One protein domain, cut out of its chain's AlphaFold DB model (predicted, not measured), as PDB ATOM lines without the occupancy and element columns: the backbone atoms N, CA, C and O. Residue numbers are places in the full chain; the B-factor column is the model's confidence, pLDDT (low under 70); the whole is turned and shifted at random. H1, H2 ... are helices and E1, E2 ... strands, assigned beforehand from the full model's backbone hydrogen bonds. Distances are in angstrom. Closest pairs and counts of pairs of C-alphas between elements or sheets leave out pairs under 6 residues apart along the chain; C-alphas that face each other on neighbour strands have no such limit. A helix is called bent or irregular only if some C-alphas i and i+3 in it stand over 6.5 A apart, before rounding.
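Overview. This is residues 3 to 174 of the 265 residues of an uncharacterized protein of Tilletia indica (UniProt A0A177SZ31). Two strongly twisted sheets of five strands each, E2 E1 E9 E8 E6 and E7 E5 E4 E3 E10, stand face to face as a sandwich with nearly aligned strands, and E2 and E10 come close along one border. The long helix H2 only grazes the first sheet with residues 137 to 144, and long links tie it to E9 and E10; the short helix H1 stands beside the second sheet. The printed part has 172 residues, with two named helices and ten named strands in the order E1 E2 E3 H1 E4 E5 E6 E7 E8 E9 H2 E10; both sheets are antiparallel throughout, in the orders just given. The class is mixed, helices and strands, with under half of the residues in named elements. The whole is compact, with a radius of gyration of the C-alphas of 15.7 A, and rounded, spanning 47 by 44 by 33 A.

Along the chain. In the first sheet, E1 covers residues 3 to 9 and measures 19.7 A from C-alpha 3 at (105.679, 165.331, 214.259) to C-alpha 9. E2 is residues 17 to 22, 17.6 A; E9, the longest strand, is residues 105 to 114, 27.8 A; E8 is residues 90 to 93 and E6 residues 70 to 72. In the second sheet, E3 is residues 26 to 33, 23.5 A; E4 is residues 50 to 55 and E5 residues 58 to 63, each 16.6 A; E7 is residues 82 to 84. E10, residues 166 to 168, ends with C-alpha 168 at (110.727, 174.429, 202.937). H1 is residues 43 to 46. H2 is residues 135 to 153, 28.0 A long, from C-alpha 135 at (134.528, 162.654, 210.575); it is neither bent nor irregular, but only just: C-alphas 136 and 139 are 6.4 A apart.

Arrangement. In the first sheet, E2 and E6 are the edge strands. E1 and E2 form a hairpin, with N 5 and O 19 2.8 A apart, and E1 and E9 pair at N 6 and O 110, 2.8 A. E8 and E9 form a hairpin too, with N 91 and O 107 at 2.8 A; E8 and E6 pair at N 92 and O 71, 2.9 A. The second sheet has E7 and E10 as edge strands. There E4 and E5 form a hairpin, with N 60 and O 53 at 2.8 A; E4 and E3 pair at N 29 and O 52, 2.8 A; E7 and E5 pair at N 61 and O 83, 2.8 A. Pairing on E3 is staggered: residues 26 to 30 pair with E4, and residues 31 to 33 with E10, where N 32 and O 167 are 2.9 A apart. The facing parts of the two sheets are 8.7 A centre to centre, with their best planes 20 degrees apart and their strands at 3 degrees. The closest C-alphas of E2 and E10, those of Ala 17 and Met 167, are 5.6 A apart. H1 is on the second sheet, only just at the sheet's level with a height over the sheet of 3.7 A; its closest C-alpha pair with E3 is Leu 45 and Arg 33, 4.9 A. H2 is near E9, with 5 pairs of C-alphas within 10 A, and is apart from H1. In H2, 13 of 15 O i to N i+4 pairs are within hydrogen-bond range; H1 is too short for such a pair.

Size, cuts and confidence. The C-alphas farthest apart, those of Gly 66 and Phe 155, are 48.7 A from each other. The printed part has no cut. The links E8 to E9, E9 to H2 and H2 to E10 are long, the second with 20 residues. Mean pLDDT of the printed part is 80.6; 37 residues are under 70, among them residues 122 to 129 and 150 to 166.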
ATOM      1  N   HIS A   3     104.278 165.612 214.511       95.19
ATOM      2  CA  HIS A   3     105.679 165.331 214.259       95.19
ATOM      3  C   HIS A   3     106.302 166.567 213.625       95.19
ATOM      4  O   HIS A   3     105.785 167.117 212.650       95.19
ATOM      5  N   HIS A   4     107.412 167.000 214.193       94.12
ATOM      6  CA  HIS A   4     108.130 168.195 213.800       94.12
ATOM      7  C   HIS A   4     109.497 167.790 213.281       94.12
ATOM      8  O   HIS A   4     110.192 167.005 213.921       94.12
ATOM      9  N   LEU A   5     109.874 168.359 212.146       94.38
ATOM     10  CA  LEU A   5     111.208 168.270 211.585       94.38
ATOM     11  C   LEU A   5     111.808 169.670 211.563       94.38
ATOM     12  O   LEU A   5     111.204 170.609 211.037       94.38
ATOM     13  N   GLN A   6     113.013 169.785 212.097       92.81
ATOM     14  CA  GLN A   6     113.863 170.952 211.968       92.81
ATOM     15  C   GLN A   6     115.150 170.543 211.252       92.81
ATOM     16  O   GLN A   6     115.751 169.517 211.555       92.81
ATOM     17  N   LEU A   7     115.545 171.340 210.267       92.38
ATOM     18  CA  LEU A   7     116.831 171.226 209.600       92.38
ATOM     19  C   LEU A   7     117.685 172.408 210.027       92.38
ATOM     20  O   LEU A   7     117.382 173.558 209.701       92.38
ATOM     21  N   SER A   8     118.748 172.100 210.751       90.12
ATOM     22  CA  SER A   8     119.635 173.056 211.391       90.12
ATOM     23  C   SER A   8     120.922 173.169 210.561       90.12
ATOM     24  O   SER A   8     121.792 172.304 210.678       90.12
ATOM     25  N   PRO A   9     121.116 174.212 209.733       89.44
ATOM     26  CA  PRO A   9     122.339 174.385 208.938       89.44
ATOM     27  C   PRO A   9     123.590 174.487 209.812       89.44
ATOM     28  O   PRO A   9     123.598 175.287 210.737       89.44
ATOM     29  N   LEU A  10     124.642 173.714 209.527       86.31
ATOM     30  CA  LEU A  10     125.903 173.757 210.290       86.31
ATOM     31  C   LEU A  10     126.709 175.044 210.054       86.31
ATOM     32  O   LEU A  10     127.624 175.353 210.817       86.31
ATOM     33  N   ALA A  11     126.383 175.793 208.998       81.00
ATOM     34  CA  ALA A  11     126.903 177.138 208.799       81.00
ATOM     35  C   ALA A  11     126.400 178.073 209.911       81.00
ATOM     36  O   ALA A  11     125.230 178.036 210.289       81.00
ATOM     37  N   LEU A  12     127.297 178.913 210.425       71.38
ATOM     38  CA  LEU A  12     126.989 179.850 211.504       71.38
ATOM     39  C   LEU A  12     126.008 180.930 211.050       71.38
ATOM     40  O   LEU A  12     126.005 181.313 209.882       71.38
ATOM     41  N   ASP A  13     125.222 181.435 212.000       75.06
ATOM     42  CA  ASP A  13     124.276 182.540 211.815       75.06
ATOM     43  C   ASP A  13     123.176 182.274 210.773       75.06
ATOM     44  O   ASP A  13     122.609 183.210 210.214       75.06
ATOM     45  N   VAL A  14     122.845 181.008 210.508       77.94
ATOM     46  CA  VAL A  14     121.775 180.640 209.578       77.94
ATOM     47  C   VAL A  14     120.559 180.106 210.333       77.94
ATOM     48  O   VAL A  14     120.659 179.158 211.113       77.94
ATOM     49  N   GLU A  15     119.387 180.683 210.056       82.56
ATOM     50  CA  GLU A  15     118.123 180.239 210.649       82.56
ATOM     51  C   GLU A  15     117.758 178.798 210.223       82.56
ATOM     52  O   GLU A  15     117.858 178.456 209.035       82.56
ATOM     53  N   PRO A  16     117.321 177.939 211.164       86.75
ATOM     54  CA  PRO A  16     116.880 176.588 210.852       86.75
ATOM     55  C   PRO A  16     115.518 176.573 210.147       86.75
ATOM     56  O   PRO A  16     114.609 177.327 210.489       86.75
ATOM     57  N   ALA A  17     115.328 175.649 209.203       88.19
ATOM     58  CA  ALA A  17     114.035 175.460 208.548       88.19
ATOM     59  C   ALA A  17     113.185 174.446 209.320       88.19
ATOM     60  O   ALA A  17     113.682 173.398 209.729       88.19
ATOM     61  N   ARG A  18     111.886 174.720 209.478       90.50
ATOM     62  CA  ARG A  18     110.967 173.885 210.267       90.50
ATOM     63  C   ARG A  18     109.724 173.488 209.482       90.50
ATOM     64  O   ARG A  18     109.178 174.285 208.718       90.50
ATOM     65  N   ILE A  19     109.245 172.273 209.720       91.75
ATOM     66  CA  ILE A  19     107.979 171.764 209.193       91.75
ATOM     67  C   ILE A  19     107.311 170.833 210.208       91.75
ATOM     68  O   ILE A  19     107.982 170.108 210.939       91.75
ATOM     69  N   SER A  20     105.980 170.856 210.248       92.88
ATOM     70  CA  SER A  20     105.167 170.010 211.125       92.88
ATOM     71  C   SER A  20     104.122 169.258 210.313       92.88
ATOM     72  O   SER A  20     103.517 169.846 209.418       92.88
ATOM     73  N   PHE A  21     103.847 168.013 210.689       92.56
ATOM     74  CA  PHE A  21     102.716 167.225 210.197       92.56
ATOM     75  C   PHE A  21     101.954 166.610 211.371       92.56
ATOM     76  O   PHE A  21     102.548 166.300 212.407       92.56
ATOM     77  N   ALA A  22     100.639 166.432 211.235       93.25
ATOM     78  CA  ALA A  22      99.886 165.606 212.179       93.25
ATOM     79  C   ALA A  22     100.274 164.127 211.992       93.25
ATOM     80  O   ALA A  22     100.660 163.729 210.899       93.25
ATOM     81  N   ALA A  23     100.215 163.312 213.048       92.44
ATOM     82  CA  ALA A  23     100.695 161.921 213.024       92.44
ATOM     83  C   ALA A  23     100.018 161.032 211.960       92.44
ATOM     84  O   ALA A  23     100.640 160.115 211.423       92.44
ATOM     85  N   ASP A  24      98.757 161.325 211.659       91.75
ATOM     86  CA  ASP A  24      97.890 160.672 210.679       91.75
ATOM     87  C   ASP A  24      97.923 161.331 209.288       91.75
ATOM     88  O   ASP A  24      97.225 160.894 208.373       91.75
ATOM     89  N   ASP A  25      98.733 162.375 209.113       92.62
ATOM     90  CA  ASP A  25      98.852 163.089 207.850       92.62
ATOM     91  C   ASP A  25      99.827 162.403 206.883       92.62
ATOM     92  O   ASP A  25     100.718 161.629 207.255       92.62
ATOM     93  N   HIS A  26      99.675 162.744 205.609       94.12
ATOM     94  CA  HIS A  26     100.600 162.394 204.549       94.12
ATOM     95  C   HIS A  26     100.916 163.638 203.737       94.12
ATOM     96  O   HIS A  26     100.035 164.398 203.336       94.12
ATOM     97  N   GLY A  27     102.193 163.850 203.453       93.62
ATOM     98  CA  GLY A  27     102.560 165.027 202.696       93.62
ATOM     99  C   GLY A  27     104.024 165.115 202.353       93.62
ATOM    100  O   GLY A  27     104.805 164.193 202.579       93.62
ATOM    101  N   TYR A  28     104.393 166.236 201.752       94.25
ATOM    102  CA  TYR A  28     105.777 166.509 201.413       94.25
ATOM    103  C   TYR A  28     106.066 168.003 201.301       94.25
ATOM    104  O   TYR A  28     105.178 168.820 201.049       94.25
ATOM    105  N   ALA A  29     107.341 168.343 201.430       92.00
ATOM    106  CA  ALA A  29     107.890 169.647 201.110       92.00
ATOM    107  C   ALA A  29     109.194 169.480 200.328       92.00
ATOM    108  O   ALA A  29     109.945 168.526 200.525       92.00
ATOM    109  N   TYR A  30     109.468 170.415 199.426       90.69
ATOM    110  CA  TYR A  30     110.772 170.498 198.779       90.69
ATOM    111  C   TYR A  30     111.692 171.388 199.598       90.69
ATOM    112  O   TYR A  30     111.242 172.385 200.161       90.69
ATOM    113  N   ILE A  31     112.979 171.064 199.619       88.69
ATOM    114  CA  ILE A  31     113.992 171.988 200.122       88.69
ATOM    115  C   ILE A  31     114.289 172.978 198.997       88.69
ATOM    116  O   ILE A  31     114.597 172.592 197.864       88.69
ATOM    117  N   HIS A  32     114.142 174.263 199.295       83.81
ATOM    118  CA  HIS A  32     114.435 175.343 198.372       83.81
ATOM    119  C   HIS A  32     115.499 176.248 198.947       83.81
ATOM    120  O   HIS A  32     115.543 176.510 200.146       83.81
ATOM    121  N   ARG A  33     116.310 176.793 198.052       81.06
ATOM    122  CA  ARG A  33     117.157 177.931 198.369       81.06
ATOM    123  C   ARG A  33     116.318 179.085 198.906       81.06
ATOM    124  O   ARG A  33     115.251 179.377 198.357       81.06
ATOM    125  N   SER A  34     116.816 179.764 199.928       77.31
ATOM    126  CA  SER A  34     116.160 180.978 200.388       77.31
ATOM    127  C   SER A  34     116.297 182.104 199.360       77.31
ATOM    128  O   SER A  34     117.299 182.209 198.649       77.31
ATOM    129  N   THR A  35     115.284 182.966 199.278       72.94
ATOM    130  CA  THR A  35     115.298 184.154 198.412       72.94
ATOM    131  C   THR A  35     116.224 185.249 198.932       72.94
ATOM    132  O   THR A  35     116.612 186.122 198.163       72.94
ATOM    133  N   SER A  36     116.588 185.201 200.214       69.06
ATOM    134  CA  SER A  36     117.519 186.136 200.853       69.06
ATOM    135  C   SER A  36     118.987 185.885 200.492       69.06
ATOM    136  O   SER A  36     119.819 186.769 200.683       69.06
ATOM    137  N   ILE A  37     119.319 184.713 199.944       68.19
ATOM    138  CA  ILE A  37     120.671 184.392 199.480       68.19
ATOM    139  C   ILE A  37     120.845 184.840 198.010       68.19
ATOM    140  O   ILE A  37     119.977 184.555 197.182       68.19
ATOM    141  N   PRO A  38     121.959 185.491 197.612       70.69
ATOM    142  CA  PRO A  38     122.214 185.893 196.219       70.69
ATOM    143  C   PRO A  38     122.230 184.700 195.262       70.69
ATOM    144  O   PRO A  38     122.816 183.684 195.608       70.69
ATOM    145  N   ALA A  39     121.616 184.790 194.074       63.88
ATOM    146  CA  ALA A  39     121.383 183.673 193.129       63.88
ATOM    147  C   ALA A  39     122.591 182.752 192.845       63.88
ATOM    148  O   ALA A  39     122.396 181.566 192.586       63.88
ATOM    149  N   GLY A  40     123.817 183.281 192.913       64.56
ATOM    150  CA  GLY A  40     125.054 182.525 192.686       64.56
ATOM    151  C   GLY A  40     125.546 181.699 193.880       64.56
ATOM    152  O   GLY A  40     126.369 180.810 193.693       64.56
ATOM    153  N   ALA A  41     125.047 181.954 195.090       63.50
ATOM    154  CA  ALA A  41     125.340 181.129 196.252       63.50
ATOM    155  C   ALA A  41     124.388 179.920 196.250       63.50
ATOM    156  O   ALA A  41     123.165 180.076 196.351       63.50
ATOM    157  N   HIS A  42     124.969 178.728 196.096       69.94
ATOM    158  CA  HIS A  42     124.316 177.410 196.100       69.94
ATOM    159  C   HIS A  42     123.431 177.113 194.872       69.94
ATOM    160  O   HIS A  42     122.202 177.002 194.991       69.94
ATOM    161  N   PRO A  43     124.026 176.953 193.673       70.50
ATOM    162  CA  PRO A  43     123.284 176.648 192.449       70.50
ATOM    163  C   PRO A  43     122.514 175.322 192.538       70.50
ATOM    164  O   PRO A  43     121.456 175.190 191.916       70.50
ATOM    165  N   PHE A  44     122.970 174.359 193.350       71.94
ATOM    166  CA  PHE A  44     122.276 173.084 193.532       71.94
ATOM    167  C   PHE A  44     120.852 173.267 194.084       71.94
ATOM    168  O   PHE A  44     119.898 172.650 193.597       71.94
ATOM    169  N   LEU A  45     120.669 174.184 195.039       70.25
ATOM    170  CA  LEU A  45     119.396 174.406 195.735       70.25
ATOM    171  C   LEU A  45     118.311 175.068 194.863       70.25
ATOM    172  O   LEU A  45     117.150 175.150 195.278       70.25
ATOM    173  N   LEU A  46     118.648 175.515 193.649       66.62
ATOM    174  CA  LEU A  46     117.693 176.082 192.689       66.62
ATOM    175  C   LEU A  46     116.826 175.015 192.004       66.62
ATOM    176  O   LEU A  46     115.752 175.316 191.489       66.62
ATOM    177  N   SER A  47     117.268 173.758 191.999       67.44
ATOM    178  CA  SER A  47     116.766 172.752 191.059       67.44
ATOM    179  C   SER A  47     115.653 171.832 191.596       67.44
ATOM    180  O   SER A  47     115.283 170.870 190.932       67.44
ATOM    181  N   ARG A  48     115.075 172.130 192.775       66.62
ATOM    182  CA  ARG A  48     114.018 171.326 193.447       66.62
ATOM    183  C   ARG A  48     114.335 169.822 193.543       66.62
ATOM    184  O   ARG A  48     113.430 168.992 193.556       66.62
ATOM    185  N   ARG A  49     115.620 169.473 193.631       80.69
ATOM    186  CA  ARG A  49     116.107 168.086 193.592       80.69
ATOM    187  C   ARG A  49     115.971 167.328 194.908       80.69
ATOM    188  O   ARG A  49     116.323 166.160 194.970       80.69
ATOM    189  N   VAL A  50     115.478 167.966 195.966       88.94
ATOM    190  CA  VAL A  50     115.402 167.349 197.293       88.94
ATOM    191  C   VAL A  50     114.005 167.522 197.854       88.94
ATOM    192  O   VAL A  50     113.511 168.645 197.987       88.94
ATOM    193  N   ARG A  51     113.361 166.399 198.165       93.25
ATOM    194  CA  ARG A  51     112.009 166.347 198.723       93.25
ATOM    195  C   ARG A  51     112.047 165.623 200.057       93.25
ATOM    196  O   ARG A  51     112.590 164.532 200.137       93.25
ATOM    197  N   ILE A  52     111.402 166.185 201.066       95.38
ATOM    198  CA  ILE A  52     111.108 165.489 202.314       95.38
ATOM    199  C   ILE A  52     109.635 165.119 202.310       95.38
ATOM    200  O   ILE A  52     108.787 165.994 202.142       95.38
ATOM    201  N   SER A  53     109.324 163.837 202.469       96.50
ATOM    202  CA  SER A  53     107.955 163.364 202.654       96.50
ATOM    203  C   SER A  53     107.709 162.960 204.096       96.50
ATOM    204  O   SER A  53     108.607 162.463 204.769       96.50
ATOM    205  N   PHE A  54     106.472 163.104 204.537       96.75
ATOM    206  CA  PHE A  54     105.996 162.606 205.810       96.75
ATOM    207  C   PHE A  54     104.896 161.576 205.580       96.75
ATOM    208  O   PHE A  54     103.984 161.789 204.776       96.75
ATOM    209  N   SER A  55     104.994 160.449 206.276       96.56
ATOM    210  CA  SER A  55     103.961 159.417 206.275       96.56
ATOM    211  C   SER A  55     104.089 158.548 207.515       96.56
ATOM    212  O   SER A  55     105.193 158.098 207.821       96.56
ATOM    213  N   ARG A  56     102.962 158.247 208.173       93.88
ATOM    214  CA  ARG A  56     102.904 157.313 209.314       93.88
ATOM    215  C   ARG A  56     103.896 157.667 210.436       93.88
ATOM    216  O   ARG A  56     104.581 156.792 210.956       93.88
ATOM    217  N   GLY A  57     104.015 158.951 210.770       93.62
ATOM    218  CA  GLY A  57     104.912 159.404 211.839       93.62
ATOM    219  C   GLY A  57     106.397 159.506 211.469       93.62
ATOM    220  O   GLY A  57     107.193 159.883 212.327       93.62
ATOM    221  N   ALA A  58     106.786 159.205 210.225       96.75
ATOM    222  CA  ALA A  58     108.182 159.210 209.788       96.75
ATOM    223  C   ALA A  58     108.446 160.232 208.673       96.75
ATOM    224  O   ALA A  58     107.652 160.378 207.735       96.75
ATOM    225  N   PHE A  59     109.600 160.897 208.756       97.44
ATOM    226  CA  PHE A  59     110.135 161.746 207.697       97.44
ATOM    227  C   PHE A  59     111.071 160.935 206.805       97.44
ATOM    228  O   PHE A  59     111.899 160.179 207.300       97.44
ATOM    229  N   ASN A  60     110.954 161.104 205.493       97.44
ATOM    230  CA  ASN A  60     111.803 160.439 204.513       97.44
ATOM    231  C   ASN A  60     112.408 161.480 203.575       97.44
ATOM    232  O   ASN A  60     111.687 162.337 203.055       97.44
ATOM    233  N   LEU A  61     113.712 161.400 203.344       96.19
ATOM    234  CA  LEU A  61     114.452 162.218 202.394       96.19
ATOM    235  C   LEU A  61     114.475 161.525 201.034       96.19
ATOM    236  O   LEU A  61     114.807 160.351 200.936       96.19
ATOM    237  N   HIS A  62     114.144 162.265 199.980       94.69
ATOM    238  CA  HIS A  62     114.137 161.786 198.602       94.69
ATOM    239  C   HIS A  62     115.075 162.635 197.756       94.69
ATOM    240  O   HIS A  62     114.893 163.857 197.654       94.69
ATOM    241  N   ALA A  63     116.016 161.975 197.085       90.75
ATOM    242  CA  ALA A  63     116.822 162.582 196.036       90.75
ATOM    243  C   ALA A  63     116.067 162.491 194.701       90.75
ATOM    244  O   ALA A  63     115.895 161.422 194.118       90.75
ATOM    245  N   VAL A  64     115.572 163.627 194.217       83.19
ATOM    246  CA  VAL A  64     114.803 163.746 192.977       83.19
ATOM    247  C   VAL A  64     115.742 164.200 191.859       83.19
ATOM    248  O   VAL A  64     116.044 165.386 191.736       83.19
ATOM    249  N   GLY A  65     116.207 163.265 191.033       77.38
ATOM    250  CA  GLY A  65     117.068 163.551 189.879       77.38
ATOM    251  C   GLY A  65     118.062 162.430 189.582       77.38
ATOM    252  O   GLY A  65     118.343 161.609 190.449       77.38
ATOM    253  N   GLY A  66     118.582 162.403 188.349       70.56
ATOM    254  CA  GLY A  66     119.557 161.404 187.890       70.56
ATOM    255  C   GLY A  66     120.933 161.527 188.551       70.56
ATOM    256  O   GLY A  66     121.539 160.504 188.840       70.56
ATOM    257  N   ASP A  67     121.356 162.750 188.885       68.69
ATOM    258  CA  ASP A  67     122.627 163.037 189.561       68.69
ATOM    259  C   ASP A  67     122.358 163.509 190.994       68.69
ATOM    260  O   ASP A  67     122.119 164.696 191.264       68.69
ATOM    261  N   SER A  68     122.322 162.553 191.924       72.06
ATOM    262  CA  SER A  68     122.129 162.840 193.342       72.06
ATOM    263  C   SER A  68     123.425 163.381 193.951       72.06
ATOM    264  O   SER A  68     124.345 162.635 194.282       72.06
ATOM    265  N   HIS A  69     123.478 164.698 194.141       89.06
ATOM    266  CA  HIS A  69     124.472 165.367 194.990       89.06
ATOM    267  C   HIS A  69     123.978 165.489 196.438       89.06
ATOM    268  O   HIS A  69     124.258 166.477 197.119       89.06
ATOM    269  N   VAL A  70     123.169 164.517 196.871       91.69
ATOM    270  CA  VAL A  70     122.623 164.423 198.222       91.69
ATOM    271  C   VAL A  70     123.362 163.310 198.944       91.69
ATOM    272  O   VAL A  70     123.373 162.165 198.480       91.69
ATOM    273  N   LEU A  71     123.988 163.642 200.066       93.12
ATOM    274  CA  LEU A  71     124.551 162.657 200.975       93.12
ATOM    275  C   LEU A  71     123.754 162.688 202.276       93.12
ATOM    276  O   LEU A  71     123.394 163.757 202.770       93.12
ATOM    277  N   LEU A  72     123.509 161.505 202.825       94.19
ATOM    278  CA  LEU A  72     122.973 161.306 204.162       94.19
ATOM    279  C   LEU A  72     124.054 160.604 204.975       94.19
ATOM    280  O   LEU A  72     124.518 159.533 204.584       94.19
ATOM    281  N   ASN A  73     124.499 161.223 206.069       93.38
ATOM    282  CA  ASN A  73     125.565 160.696 206.924       93.38
ATOM    283  C   ASN A  73     126.829 160.326 206.113       93.38
ATOM    284  O   ASN A  73     127.424 159.264 206.282       93.38
ATOM    285  N   GLY A  74     127.195 161.180 205.146       89.75
ATOM    286  CA  GLY A  74     128.336 160.986 204.235       89.75
ATOM    287  C   GLY A  74     128.163 159.897 203.177       89.75
ATOM    288  O   GLY A  74     129.042 159.725 202.333       89.75
ATOM    289  N   THR A  75     127.038 159.186 203.174       91.00
ATOM    290  CA  THR A  75     126.717 158.194 202.149       91.00
ATOM    291  C   THR A  75     125.898 158.846 201.047       91.00
ATOM    292  O   THR A  75     124.860 159.457 201.302       91.00
ATOM    293  N   ARG A  76     126.359 158.733 199.797       91.06
ATOM    294  CA  ARG A  76     125.627 159.261 198.642       91.06
ATOM    295  C   ARG A  76     124.319 158.495 198.464       91.06
ATOM    296  O   ARG A  76     124.331 157.276 198.312       91.06
ATOM    297  N   MET A  77     123.206 159.223 198.437       92.12
ATOM    298  CA  MET A  77     121.905 158.638 198.135       92.12
ATOM    299  C   MET A  77     121.844 158.242 196.663       92.12
ATOM    300  O   MET A  77     122.273 159.006 195.793       92.12
ATOM    301  N   THR A  78     121.268 157.079 196.377       89.75
ATOM    302  CA  THR A  78     120.982 156.664 195.002       89.75
ATOM    303  C   THR A  78     119.957 157.597 194.360       89.75
ATOM    304  O   THR A  78     119.122 158.214 195.029       89.75
ATOM    305  N   SER A  79     120.014 157.725 193.038       82.38
ATOM    306  CA  SER A  79     119.028 158.487 192.272       82.38
ATOM    307  C   SER A  79     117.640 157.894 192.509       82.38
ATOM    308  O   SER A  79     117.453 156.688 192.357       82.38
ATOM    309  N   PHE A  80     116.673 158.731 192.900       83.19
ATOM    310  CA  PHE A  80     115.326 158.308 193.320       83.19
ATOM    311  C   PHE A  80     115.278 157.461 194.604       83.19
ATOM    312  O   PHE A  80     114.226 156.907 194.928       83.19
ATOM    313  N   GLY A  81     116.382 157.388 195.350       87.62
ATOM    314  CA  GLY A  81     116.435 156.770 196.667       87.62
ATOM    315  C   GLY A  81     115.580 157.523 197.686       87.62
ATOM    316  O   GLY A  81     115.414 158.747 197.605       87.62
ATOM    317  N   SER A  82     115.046 156.769 198.647       94.25
ATOM    318  CA  SER A  82     114.283 157.272 199.786       94.25
ATOM    319  C   SER A  82     114.901 156.723 201.058       94.25
ATOM    320  O   SER A  82     114.949 155.509 201.226       94.25
ATOM    321  N   GLU A  83     115.311 157.609 201.956       96.50
ATOM    322  CA  GLU A  83     115.912 157.239 203.237       96.50
ATOM    323  C   GLU A  83     115.098 157.826 204.386       96.50
ATOM    324  O   GLU A  83     114.708 158.997 204.346       96.50
ATOM    325  N   THR A  84     114.829 157.018 205.410       97.19
ATOM    326  CA  THR A  84     114.146 157.482 206.624       97.19
ATOM    327  C   THR A  84     115.095 158.361 207.426       97.19
ATOM    328  O   THR A  84     116.209 157.947 207.737       97.19
ATOM    329  N   LEU A  85     114.638 159.557 207.783       96.62
ATOM    330  CA  LEU A  85     115.399 160.495 208.595       96.62
ATOM    331  C   LEU A  85     115.237 160.192 210.084       96.62
ATOM    332  O   LEU A  85     114.124 159.984 210.575       96.62
ATOM    333  N   HIS A  86     116.349 160.266 210.800       95.31
ATOM    334  CA  HIS A  86     116.446 160.155 212.246       95.31
ATOM    335  C   HIS A  86     117.007 161.452 212.832       95.31
ATOM    336  O   HIS A  86     117.663 162.243 212.151       95.31
ATOM    337  N   SER A  87     116.734 161.695 214.115       93.06
ATOM    338  CA  SER A  87     117.341 162.836 214.802       93.06
ATOM    339  C   SER A  87     118.863 162.669 214.842       93.06
ATOM    340  O   SER A  87     119.361 161.560 215.013       93.06
ATOM    341  N   ALA A  88     119.572 163.783 214.713       90.56
ATOM    342  CA  ALA A  88     121.010 163.895 214.514       90.56
ATOM    343  C   ALA A  88     121.547 163.398 213.158       90.56
ATOM    344  O   ALA A  88     122.757 163.454 212.960       90.56
ATOM    345  N   ASP A  89     120.719 162.979 212.196       94.44
ATOM    346  CA  ASP A  89     121.225 162.722 210.841       94.44
ATOM    347  C   ASP A  89     121.830 163.991 210.220       94.44
ATOM    348  O   ASP A  89     121.353 165.107 210.444       94.44
ATOM    349  N   ILE A  90     122.874 163.818 209.408       93.62
ATOM    350  CA  ILE A  90     123.523 164.890 208.655       93.62
ATOM    351  C   ILE A  90     123.150 164.780 207.183       93.62
ATOM    352  O   ILE A  90     123.440 163.784 206.522       93.62
ATOM    353  N   ILE A  91     122.545 165.838 206.651       93.81
ATOM    354  CA  ILE A  91     122.205 165.968 205.237       93.81
ATOM    355  C   ILE A  91     123.195 166.931 204.591       93.81
ATOM    356  O   ILE A  91     123.323 168.077 205.021       93.81
ATOM    357  N   GLU A  92     123.848 166.493 203.520       92.44
ATOM    358  CA  GLU A  92     124.718 167.330 202.696       92.44
ATOM    359  C   GLU A  92     124.141 167.460 201.291       92.44
ATOM    360  O   GLU A  92     123.838 166.466 200.629       92.44
ATOM    361  N   LEU A  93     123.996 168.696 200.829       90.81
ATOM    362  CA  LEU A  93     123.418 169.040 199.539       90.81
ATOM    363  C   LEU A  93     124.467 169.719 198.661       90.81
ATOM    364  O   LEU A  93     125.233 170.555 199.133       90.81
ATOM    365  N   GLY A  94     124.467 169.389 197.371       87.69
ATOM    366  CA  GLY A  94     125.302 170.050 196.364       87.69
ATOM    367  C   GLY A  94     126.760 169.605 196.351       87.69
ATOM    368  O   GLY A  94     127.582 170.240 195.700       87.69
ATOM    369  N   ARG A  95     127.097 168.501 197.024       84.31
ATOM    370  CA  ARG A  95     128.457 167.965 196.989       84.31
ATOM    371  C   ARG A  95     128.725 167.249 195.669       84.31
ATOM    372  O   ARG A  95     128.066 166.266 195.317       84.31
ATOM    373  N   THR A  96     129.705 167.755 194.935       82.50
ATOM    374  CA  THR A  96     130.099 167.230 193.624       82.50
ATOM    375  C   THR A  96     131.328 166.336 193.742       82.50
ATOM    376  O   THR A  96     132.059 166.399 194.727       82.50
ATOM    377  N   ASP A  97     131.587 165.516 192.724       80.50
ATOM    378  CA  ASP A  97     132.821 164.719 192.668       80.50
ATOM    379  C   ASP A  97     134.078 165.599 192.567       80.50
ATOM    380  O   ASP A  97     135.156 165.194 192.993       80.50
ATOM    381  N   ALA A  98     133.932 166.825 192.048       81.56
ATOM    382  CA  ALA A  98     135.013 167.800 191.938       81.56
ATOM    383  C   ALA A  98     135.370 168.465 193.277       81.56
ATOM    384  O   ALA A  98     136.523 168.840 193.475       81.56
ATOM    385  N   SER A  99     134.407 168.591 194.198       78.06
ATOM    386  CA  SER A  99     134.651 169.059 195.564       78.06
ATOM    387  C   SER A  99     134.104 168.047 196.568       78.06
ATOM    388  O   SER A  99     133.023 168.219 197.136       78.06
ATOM    389  N   PRO A 100     134.845 166.953 196.814       73.69
ATOM    390  CA  PRO A 100     134.404 165.896 197.699       73.69
ATOM    391  C   PRO A 100     134.552 166.288 199.166       73.69
ATOM    392  O   PRO A 100     134.449 165.399 199.988       73.69
ATOM    393  N   PHE A 101     134.799 167.546 199.533       74.56
ATOM    394  CA  PHE A 101     134.835 167.989 200.934       74.56
ATOM    395  C   PHE A 101     133.998 169.243 201.188       74.56
ATOM    396  O   PHE A 101     133.793 169.598 202.345       74.56
ATOM    397  N   GLU A 102     133.480 169.886 200.140       79.69
ATOM    398  CA  GLU A 102     132.665 171.089 200.270       79.69
ATOM    399  C   GLU A 102     131.273 170.794 199.720       79.69
ATOM    400  O   GLU A 102     131.052 170.669 198.514       79.69
ATOM    401  N   ALA A 103     130.322 170.636 200.636       82.44
ATOM    402  CA  ALA A 103     128.912 170.674 200.294       82.44
ATOM    403  C   ALA A 103     128.459 172.137 200.181       82.44
ATOM    404  O   ALA A 103     128.926 172.992 200.935       82.44
ATOM    405  N   ASP A 104     127.498 172.412 199.297       84.06
ATOM    406  CA  ASP A 104     126.837 173.721 199.253       84.06
ATOM    407  C   ASP A 104     126.138 174.004 200.587       84.06
ATOM    408  O   ASP A 104     126.143 175.127 201.085       84.06
ATOM    409  N   LEU A 105     125.505 172.978 201.157       86.44
ATOM    410  CA  LEU A 105     124.749 173.098 202.389       86.44
ATOM    411  C   LEU A 105     124.836 171.804 203.192       86.44
ATOM    412  O   LEU A 105     124.489 170.737 202.692       86.44
ATOM    413  N   THR A 106     125.213 171.927 204.460       90.56
ATOM    414  CA  THR A 106     125.185 170.829 205.429       90.56
ATOM    415  C   THR A 106     124.220 171.168 206.550       90.56
ATOM    416  O   THR A 106     124.289 172.257 207.122       90.56
ATOM    417  N   CYS A 107     123.308 170.254 206.857       91.88
ATOM    418  CA  CYS A 107     122.273 170.427 207.869       91.88
ATOM    419  C   CYS A 107     122.240 169.232 208.810       91.88
ATOM    420  O   CYS A 107     122.339 168.096 208.356       91.88
ATOM    421  N   GLN A 108     122.019 169.497 210.093       92.50
ATOM    422  CA  GLN A 108     121.626 168.475 211.053       92.50
ATOM    423  C   GLN A 108     120.101 168.363 211.108       92.50
ATOM    424  O   GLN A 108     119.389 169.363 210.993       92.50
ATOM    425  N   VAL A 109     119.611 167.141 211.261       93.50
ATOM    426  CA  VAL A 109     118.197 166.803 211.392       93.50
ATOM    427  C   VAL A 109     117.814 166.751 212.865       93.50
ATOM    428  O   VAL A 109     118.395 165.989 213.627       93.50
ATOM    429  N   ASP A 110     116.773 167.479 213.248       92.44
ATOM    430  CA  ASP A 110     116.150 167.385 214.566       92.44
ATOM    431  C   ASP A 110     114.687 166.963 214.394       92.44
ATOM    432  O   ASP A 110     113.915 167.626 213.693       92.44
ATOM    433  N   ILE A 111     114.289 165.855 215.027       93.62
ATOM    434  CA  ILE A 111     112.911 165.347 214.970       93.62
ATOM    435  C   ILE A 111     112.318 165.344 216.373       93.62
ATOM    436  O   ILE A 111     112.897 164.801 217.310       93.62
ATOM    437  N   MET A 112     111.128 165.922 216.512       93.69
ATOM    438  CA  MET A 112     110.416 166.009 217.784       93.69
ATOM    439  C   MET A 112     108.948 165.637 217.608       93.69
ATOM    440  O   MET A 112     108.337 165.918 216.579       93.69
ATOM    441  N   VAL A 113     108.359 165.050 218.645       93.31
ATOM    442  CA  VAL A 113     106.928 164.745 218.706       93.31
ATOM    443  C   VAL A 113     106.288 165.603 219.790       93.31
ATOM    444  O   VAL A 113     106.811 165.696 220.897       93.31
ATOM    445  N   SER A 114     105.162 166.247 219.485       93.06
ATOM    446  CA  SER A 114     104.436 167.067 220.458       93.06
ATOM    447  C   SER A 114     102.920 166.986 220.265       93.06
ATOM    448  O   SER A 114     102.419 166.436 219.284       93.06
ATOM    449  N   ASN A 115     102.151 167.532 221.206       92.50
ATOM    450  CA  ASN A 115     100.696 167.658 221.059       92.50
ATOM    451  C   ASN A 115     100.271 168.973 220.386       92.50
ATOM    452  O   ASN A 115      99.086 169.159 220.120       92.50
ATOM    453  N   LEU A 116     101.217 169.868 220.097       89.12
ATOM    454  CA  LEU A 116     100.962 171.181 219.520       89.12
ATOM    455  C   LEU A 116     101.290 171.171 218.026       89.12
ATOM    456  O   LEU A 116     102.279 170.591 217.600       89.12
ATOM    457  N   SER A 117     100.490 171.864 217.215       82.38
ATOM    458  CA  SER A 117     100.774 172.026 215.778       82.38
ATOM    459  C   SER A 117     102.022 172.876 215.523       82.38
ATOM    460  O   SER A 117     102.720 172.719 214.514       82.38
ATOM    461  N   ARG A 118     102.328 173.771 216.467       80.88
ATOM    462  CA  ARG A 118     103.506 174.626 216.451       80.88
ATOM    463  C   ARG A 118     104.645 173.940 217.193       80.88
ATOM    464  O   ARG A 118     104.546 173.717 218.395       80.88
ATOM    465  N   ALA A 119     105.734 173.665 216.479       75.69
ATOM    466  CA  ALA A 119     106.939 173.143 217.100       75.69
ATOM    467  C   ALA A 119     107.517 174.177 218.077       75.69
ATOM    468  O   ALA A 119     107.769 175.322 217.692       75.69
ATOM    469  N   SER A 120     107.741 173.760 219.319       78.25
ATOM    470  CA  SER A 120     108.584 174.455 220.289       78.25
ATOM    471  C   SER A 120     109.863 173.642 220.459       78.25
ATOM    472  O   SER A 120     109.977 172.848 221.393       78.25
ATOM    473  N   PHE A 121     110.785 173.756 219.501       72.50
ATOM    474  CA  PHE A 121     112.118 173.196 219.707       72.50
ATOM    475  C   PHE A 121     112.754 173.937 220.889       72.50
ATOM    476  O   PHE A 121     112.614 175.163 220.948       72.50
ATOM    477  N   PRO A 122     113.358 173.226 221.855       64.25
ATOM    478  CA  PRO A 122     114.041 173.883 222.954       64.25
ATOM    479  C   PRO A 122     115.122 174.796 222.372       64.25
ATOM    480  O   PRO A 122     115.946 174.359 221.573       64.25
ATOM    481  N   ASP A 123     115.061 176.070 222.744       56.78
ATOM    482  CA  ASP A 123     116.172 176.999 222.591       56.78
ATOM    483  C   ASP A 123     116.991 176.896 223.885       56.78
ATOM    484  O   ASP A 123     116.406 177.051 224.964       56.78
ATOM    485  N   PRO A 124     118.301 176.622 223.823       57.66
ATOM    486  CA  PRO A 124     119.136 176.375 222.646       57.66
ATOM    487  C   PRO A 124     118.958 174.936 222.165       57.66
ATOM    488  O   PRO A 124     118.691 174.033 222.964       57.66
ATOM    489  N   VAL A 125     119.149 174.708 220.867       56.88
ATOM    490  CA  VAL A 125     119.170 173.347 220.333       56.88
ATOM    491  C   VAL A 125     120.338 172.634 221.010       56.88
ATOM    492  O   VAL A 125     121.500 172.924 220.741       56.88
ATOM    493  N   THR A 126     120.048 171.735 221.952       54.06
ATOM    494  CA  THR A 126     121.067 170.876 222.552       54.06
ATOM    495  C   THR A 126     121.527 169.918 221.466       54.06
ATOM    496  O   THR A 126     120.957 168.841 221.292       54.06
ATOM    497  N   HIS A 127     122.509 170.351 220.682       60.34
ATOM    498  CA  HIS A 127     123.074 169.571 219.600       60.34
ATOM    499  C   HIS A 127     123.815 168.378 220.205       60.34
ATOM    500  O   HIS A 127     124.925 168.501 220.724       60.34
ATOM    501  N   SER A 128     123.198 167.200 220.153       65.00
ATOM    502  CA  SER A 128     123.941 165.957 220.285       65.00
ATOM    503  C   SER A 128     124.729 165.767 218.996       65.00
ATOM    504  O   SER A 128     124.133 165.715 217.918       65.00
ATOM    505  N   VAL A 129     126.054 165.683 219.102       69.00
ATOM    506  CA  VAL A 129     126.919 165.316 217.974       69.00
ATOM    507  C   VAL A 129     126.396 164.019 217.373       69.00
ATOM    508  O   VAL A 129     126.146 163.055 218.105       69.00
ATOM    509  N   SER A 130     126.211 163.996 216.056       71.81
ATOM    510  CA  SER A 130     125.773 162.776 215.396       71.81
ATOM    511  C   SER A 130     126.828 161.686 215.558       71.81
ATOM    512  O   SER A 130     128.001 161.880 215.250       71.81
ATOM    513  N   THR A 131     126.425 160.503 216.015       75.12
ATOM    514  CA  THR A 131     127.320 159.332 216.031       75.12
ATOM    515  C   THR A 131     127.543 158.762 214.633       75.12
ATOM    516  O   THR A 131     128.485 158.002 214.427       75.12
ATOM    517  N   SER A 132     126.676 159.130 213.686       77.00
ATOM    518  CA  SER A 132     126.738 158.723 212.281       77.00
ATOM    519  C   SER A 132     127.287 159.835 211.384       77.00
ATOM    520  O   SER A 132     127.361 159.658 210.169       77.00
ATOM    521  N   ALA A 133     127.685 160.976 211.962       75.88
ATOM    522  CA  ALA A 133     128.327 162.045 211.218       75.88
ATOM    523  C   ALA A 133     129.639 161.553 210.594       75.88
ATOM    524  O   ALA A 133     130.443 160.872 211.238       75.88
ATOM    525  N   PRO A 134     129.917 161.944 209.346       78.25
ATOM    526  CA  PRO A 134     131.242 161.793 208.780       78.25
ATOM    527  C   PRO A 134     132.273 162.584 209.584       78.25
ATOM    528  O   PRO A 134     132.023 163.716 209.987       78.25
ATOM    529  N   PHE A 135     133.484 162.042 209.741       79.19
ATOM    530  CA  PHE A 135     134.528 162.654 210.575       79.19
ATOM    531  C   PHE A 135     134.762 164.156 210.296       79.19
ATOM    532  O   PHE A 135     134.965 164.940 211.220       79.19
ATOM    533  N   TYR A 136     134.693 164.583 209.030       78.06
ATOM    534  CA  TYR A 136     134.924 165.980 208.649       78.06
ATOM    535  C   TYR A 136     133.805 166.941 209.086       78.06
ATOM    536  O   TYR A 136     134.070 168.136 209.208       78.06
ATOM    537  N   THR A 137     132.583 166.468 209.356       77.00
ATOM    538  CA  THR A 137     131.493 167.339 209.833       77.00
ATOM    539  C   THR A 137     131.570 167.600 211.332       77.00
ATOM    540  O   THR A 137     131.074 168.635 211.775       77.00
ATOM    541  N   HIS A 138     132.278 166.758 212.098       79.56
ATOM    542  CA  HIS A 138     132.400 166.915 213.552       79.56
ATOM    543  C   HIS A 138     132.948 168.282 213.955       79.56
ATOM    544  O   HIS A 138     132.488 168.866 214.930       79.56
ATOM    545  N   MET A 139     133.919 168.829 213.217       76.94
ATOM    546  CA  MET A 139     134.460 170.151 213.541       76.94
ATOM    547  C   MET A 139     133.438 171.271 213.326       76.94
ATOM    548  O   MET A 139     133.432 172.237 214.088       76.94
ATOM    549  N   ALA A 140     132.574 171.147 212.316       77.75
ATOM    550  CA  ALA A 140     131.493 172.098 212.080       77.75
ATOM    551  C   ALA A 140     130.408 171.976 213.161       77.75
ATOM    552  O   ALA A 140     129.986 172.994 213.707       77.75
ATOM    553  N   GLU A 141     130.030 170.750 213.537       77.81
ATOM    554  CA  GLU A 141     129.104 170.482 214.646       77.81
ATOM    555  C   GLU A 141     129.637 171.025 215.978       77.81
ATOM    556  O   GLU A 141     128.935 171.761 216.668       77.81
ATOM    557  N   LEU A 142     130.900 170.740 216.318       78.75
ATOM    558  CA  LEU A 142     131.545 171.242 217.534       78.75
ATOM    559  C   LEU A 142     131.621 172.766 217.543       78.75
ATOM    560  O   LEU A 142     131.321 173.395 218.554       78.75
ATOM    561  N   ARG A 143     132.015 173.379 216.420       77.38
ATOM    562  CA  ARG A 143     132.103 174.838 216.316       77.38
ATOM    563  C   ARG A 143     130.742 175.490 216.523       77.38
ATOM    564  O   ARG A 143     130.665 176.504 217.210       77.38
ATOM    565  N   ARG A 144     129.690 174.912 215.946       71.50
ATOM    566  CA  ARG A 144     128.325 175.378 216.156       71.50
ATOM    567  C   ARG A 144     127.905 175.231 217.616       71.50
ATOM    568  O   ARG A 144     127.527 176.226 218.215       71.50
ATOM    569  N   ALA A 145     128.074 174.047 218.203       75.31
ATOM    570  CA  ALA A 145     127.716 173.793 219.598       75.31
ATOM    571  C   ALA A 145     128.421 174.755 220.571       75.31
ATOM    572  O   ALA A 145     127.812 175.246 221.519       75.31
ATOM    573  N   VAL A 146     129.698 175.071 220.319       77.25
ATOM    574  CA  VAL A 146     130.439 176.076 221.097       77.25
ATOM    575  C   VAL A 146     129.833 177.468 220.936       77.25
ATOM    576  O   VAL A 146     129.722 178.184 221.928       77.25
ATOM    577  N   ASN A 147     129.455 177.868 219.721       72.44
ATOM    578  CA  ASN A 147     128.868 179.185 219.479       72.44
ATOM    579  C   ASN A 147     127.486 179.324 220.119       72.44
ATOM    580  O   ASN A 147     127.251 180.312 220.806       72.44
ATOM    581  N   ASP A 148     126.632 178.309 219.991       69.81
ATOM    582  CA  ASP A 148     125.310 178.307 220.619       69.81
ATOM    583  C   ASP A 148     125.438 178.413 222.151       69.81
ATOM    584  O   ASP A 148     124.747 179.204 222.787       69.81
ATOM    585  N   HIS A 149     126.410 177.709 222.745       70.88
ATOM    586  CA  HIS A 149     126.680 177.805 224.181       70.88
ATOM    587  C   HIS A 149     127.280 179.158 224.602       70.88
ATOM    588  O   HIS A 149     127.011 179.658 225.697       70.88
ATOM    589  N   GLN A 150     128.107 179.777 223.752       69.88
ATOM    590  CA  GLN A 150     128.636 181.118 224.013       69.88
ATOM    591  C   GLN A 150     127.532 182.177 224.018       69.88
ATOM    592  O   GLN A 150     127.610 183.112 224.821       69.88
ATOM    593  N   ASP A 151     126.528 182.024 223.159       63.88
ATOM    594  CA  ASP A 151     125.381 182.926 223.089       63.88
ATOM    595  C   ASP A 151     124.467 182.811 224.317       63.88
ATOM    596  O   ASP A 151     123.841 183.799 224.691       63.88
ATOM    597  N   ASP A 152     124.436 181.664 225.000       63.88
ATOM    598  CA  ASP A 152     123.691 181.521 226.259       63.88
ATOM    599  C   ASP A 152     124.413 182.136 227.460       63.88
ATOM    600  O   ASP A 152     123.789 182.708 228.354       63.88
ATOM    601  N   LEU A 153     125.742 181.999 227.509       63.31
ATOM    602  CA  LEU A 153     126.551 182.481 228.635       63.31
ATOM    603  C   LEU A 153     126.735 183.997 228.613       63.31
ATOM    604  O   LEU A 153     126.911 184.636 229.655       63.31
ATOM    605  N   ARG A 154     126.728 184.588 227.421       54.47
ATOM    606  CA  ARG A 154     126.744 186.033 227.267       54.47
ATOM    607  C   ARG A 154     125.295 186.489 227.341       54.47
ATOM    608  O   ARG A 154     124.577 186.381 226.364       54.47
ATOM    609  N   PHE A 155     124.900 187.134 228.437       57.38
ATOM    610  CA  PHE A 155     123.678 187.960 228.517       57.38
ATOM    611  C   PHE A 155     123.665 189.143 227.509       57.38
ATOM    612  O   PHE A 155     122.989 190.151 227.715       57.38
ATOM    613  N   ALA A 156     124.463 189.075 226.444       56.62
ATOM    614  CA  ALA A 156     124.434 189.991 225.331       56.62
ATOM    615  C   ALA A 156     123.175 189.717 224.493       56.62
ATOM    616  O   ALA A 156     122.753 188.566 224.370       56.62
ATOM    617  N   PRO A 157     122.569 190.752 223.889       55.53
ATOM    618  CA  PRO A 157     121.513 190.540 222.912       55.53
ATOM    619  C   PRO A 157     122.045 189.605 221.823       55.53
ATOM    620  O   PRO A 157     123.071 189.910 221.205       55.53
ATOM    621  N   ARG A 158     121.373 188.458 221.630       57.97
ATOM    622  CA  ARG A 158     121.702 187.501 220.567       57.97
ATOM    623  C   ARG A 158     121.910 188.283 219.276       57.97
ATOM    624  O   ARG A 158     121.074 189.122 218.922       57.97
ATOM    625  N   ARG A 159     123.026 188.035 218.583       58.03
ATOM    626  CA  ARG A 159     123.170 188.535 217.212       58.03
ATOM    627  C   ARG A 159     121.952 188.021 216.457       58.03
ATOM    628  O   ARG A 159     121.654 186.832 216.528       58.03
ATOM    629  N   GLY A 160     121.186 188.927 215.850       55.81
ATOM    630  CA  GLY A 160     119.999 188.525 215.105       55.81
ATOM    631  C   GLY A 160     120.405 187.434 214.123       55.81
ATOM    632  O   GLY A 160     121.382 187.630 213.399       55.81
ATOM    633  N   LEU A 161     119.716 186.288 214.165       56.91
ATOM    634  CA  LEU A 161     119.971 185.197 213.228       56.91
ATOM    635  C   LEU A 161     120.001 185.792 211.820       56.91
ATOM    636  O   LEU A 161     119.125 186.581 211.445       56.91
ATOM    637  N   GLY A 162     121.048 185.465 211.070       57.44
ATOM    638  CA  GLY A 162     121.142 185.850 209.678       57.44
ATOM    639  C   GLY A 162     119.987 185.249 208.883       57.44
ATOM    640  O   GLY A 162     119.276 184.340 209.314       57.44
ATOM    641  N   SER A 163     119.792 185.791 207.689       60.97
ATOM    642  CA  SER A 163     118.797 185.296 206.743       60.97
ATOM    643  C   SER A 163     118.868 183.769 206.581       60.97
ATOM    644  O   SER A 163     119.946 183.236 206.323       60.97
ATOM    645  N   ALA A 164     117.722 183.078 206.672       63.38
ATOM    646  CA  ALA A 164     117.627 181.635 206.438       63.38
ATOM    647  C   ALA A 164     118.341 181.243 205.137       63.38
ATOM    648  O   ALA A 164     118.153 181.909 204.114       63.38
ATOM    649  N   ALA A 165     119.141 180.171 205.146       56.59
ATOM    650  CA  ALA A 165     119.852 179.750 203.936       56.59
ATOM    651  C   ALA A 165     118.965 178.959 202.977       56.59
ATOM    652  O   ALA A 165     119.133 178.978 201.754       56.59
ATOM    653  N   PHE A 166     117.964 178.292 203.530       68.94
ATOM    654  CA  PHE A 166     117.003 177.506 202.789       68.94
ATOM    655  C   PHE A 166     115.654 177.564 203.491       68.94
ATOM    656  O   PHE A 166     115.544 177.902 204.666       68.94
ATOM    657  N   MET A 167     114.612 177.250 202.738       77.19
ATOM    658  CA  MET A 167     113.249 177.193 203.231       77.19
ATOM    659  C   MET A 167     112.593 175.927 202.707       77.19
ATOM    660  O   MET A 167     112.874 175.467 201.595       77.19
ATOM    661  N   PHE A 168     111.667 175.385 203.487       71.31
ATOM    662  CA  PHE A 168     110.727 174.429 202.937       71.31
ATOM    663  C   PHE A 168     109.792 175.157 201.974       71.31
ATOM    664  O   PHE A 168     109.180 176.169 202.316       71.31
ATOM    665  N   GLY A 169     109.670 174.633 200.756       70.88
ATOM    666  CA  GLY A 169     108.575 175.004 199.871       70.88
ATOM    667  C   GLY A 169     107.235 174.743 200.538       70.88
ATOM    668  O   GLY A 169     107.159 173.965 201.490       70.88
ATOM    669  N   ARG A 170     106.176 175.380 200.021       75.62
ATOM    670  CA  ARG A 170     104.830 175.244 200.585       75.62
ATOM    671  C   ARG A 170     104.504 173.755 200.747       75.62
ATOM    672  O   ARG A 170     104.411 173.062 199.726       75.62
ATOM    673  N   PRO A 171     104.371 173.267 201.988       71.44
ATOM    674  CA  PRO A 171     104.098 171.865 202.207       71.44
ATOM    675  C   PRO A 171     102.753 171.501 201.586       71.44
ATOM    676  O   PRO A 171     101.824 172.313 201.539       71.44
ATOM    677  N   ARG A 172     102.678 170.288 201.052       78.50
ATOM    678  CA  ARG A 172     101.459 169.715 200.492       78.50
ATOM    679  C   ARG A 172     101.048 168.565 201.391       78.50
ATOM    680  O   ARG A 172     101.783 167.587 201.475       78.50
ATOM    681  N   SER A 173      99.920 168.728 202.069       73.12
ATOM    682  CA  SER A 173      99.237 167.678 202.827       73.12
ATOM    683  C   SER A 173      98.096 167.138 201.969       73.12
ATOM    684  O   SER A 173      97.452 167.905 201.250       73.12
ATOM    685  N   THR A 174      97.853 165.831 202.021       68.50
ATOM    686  CA  THR A 174      96.674 165.218 201.393       68.50
ATOM    687  C   THR A 174      95.392 165.462 202.181       68.50
ATOM    688  O   THR A 174      94.315 165.331 201.610       68.50
TER     689      THR A 174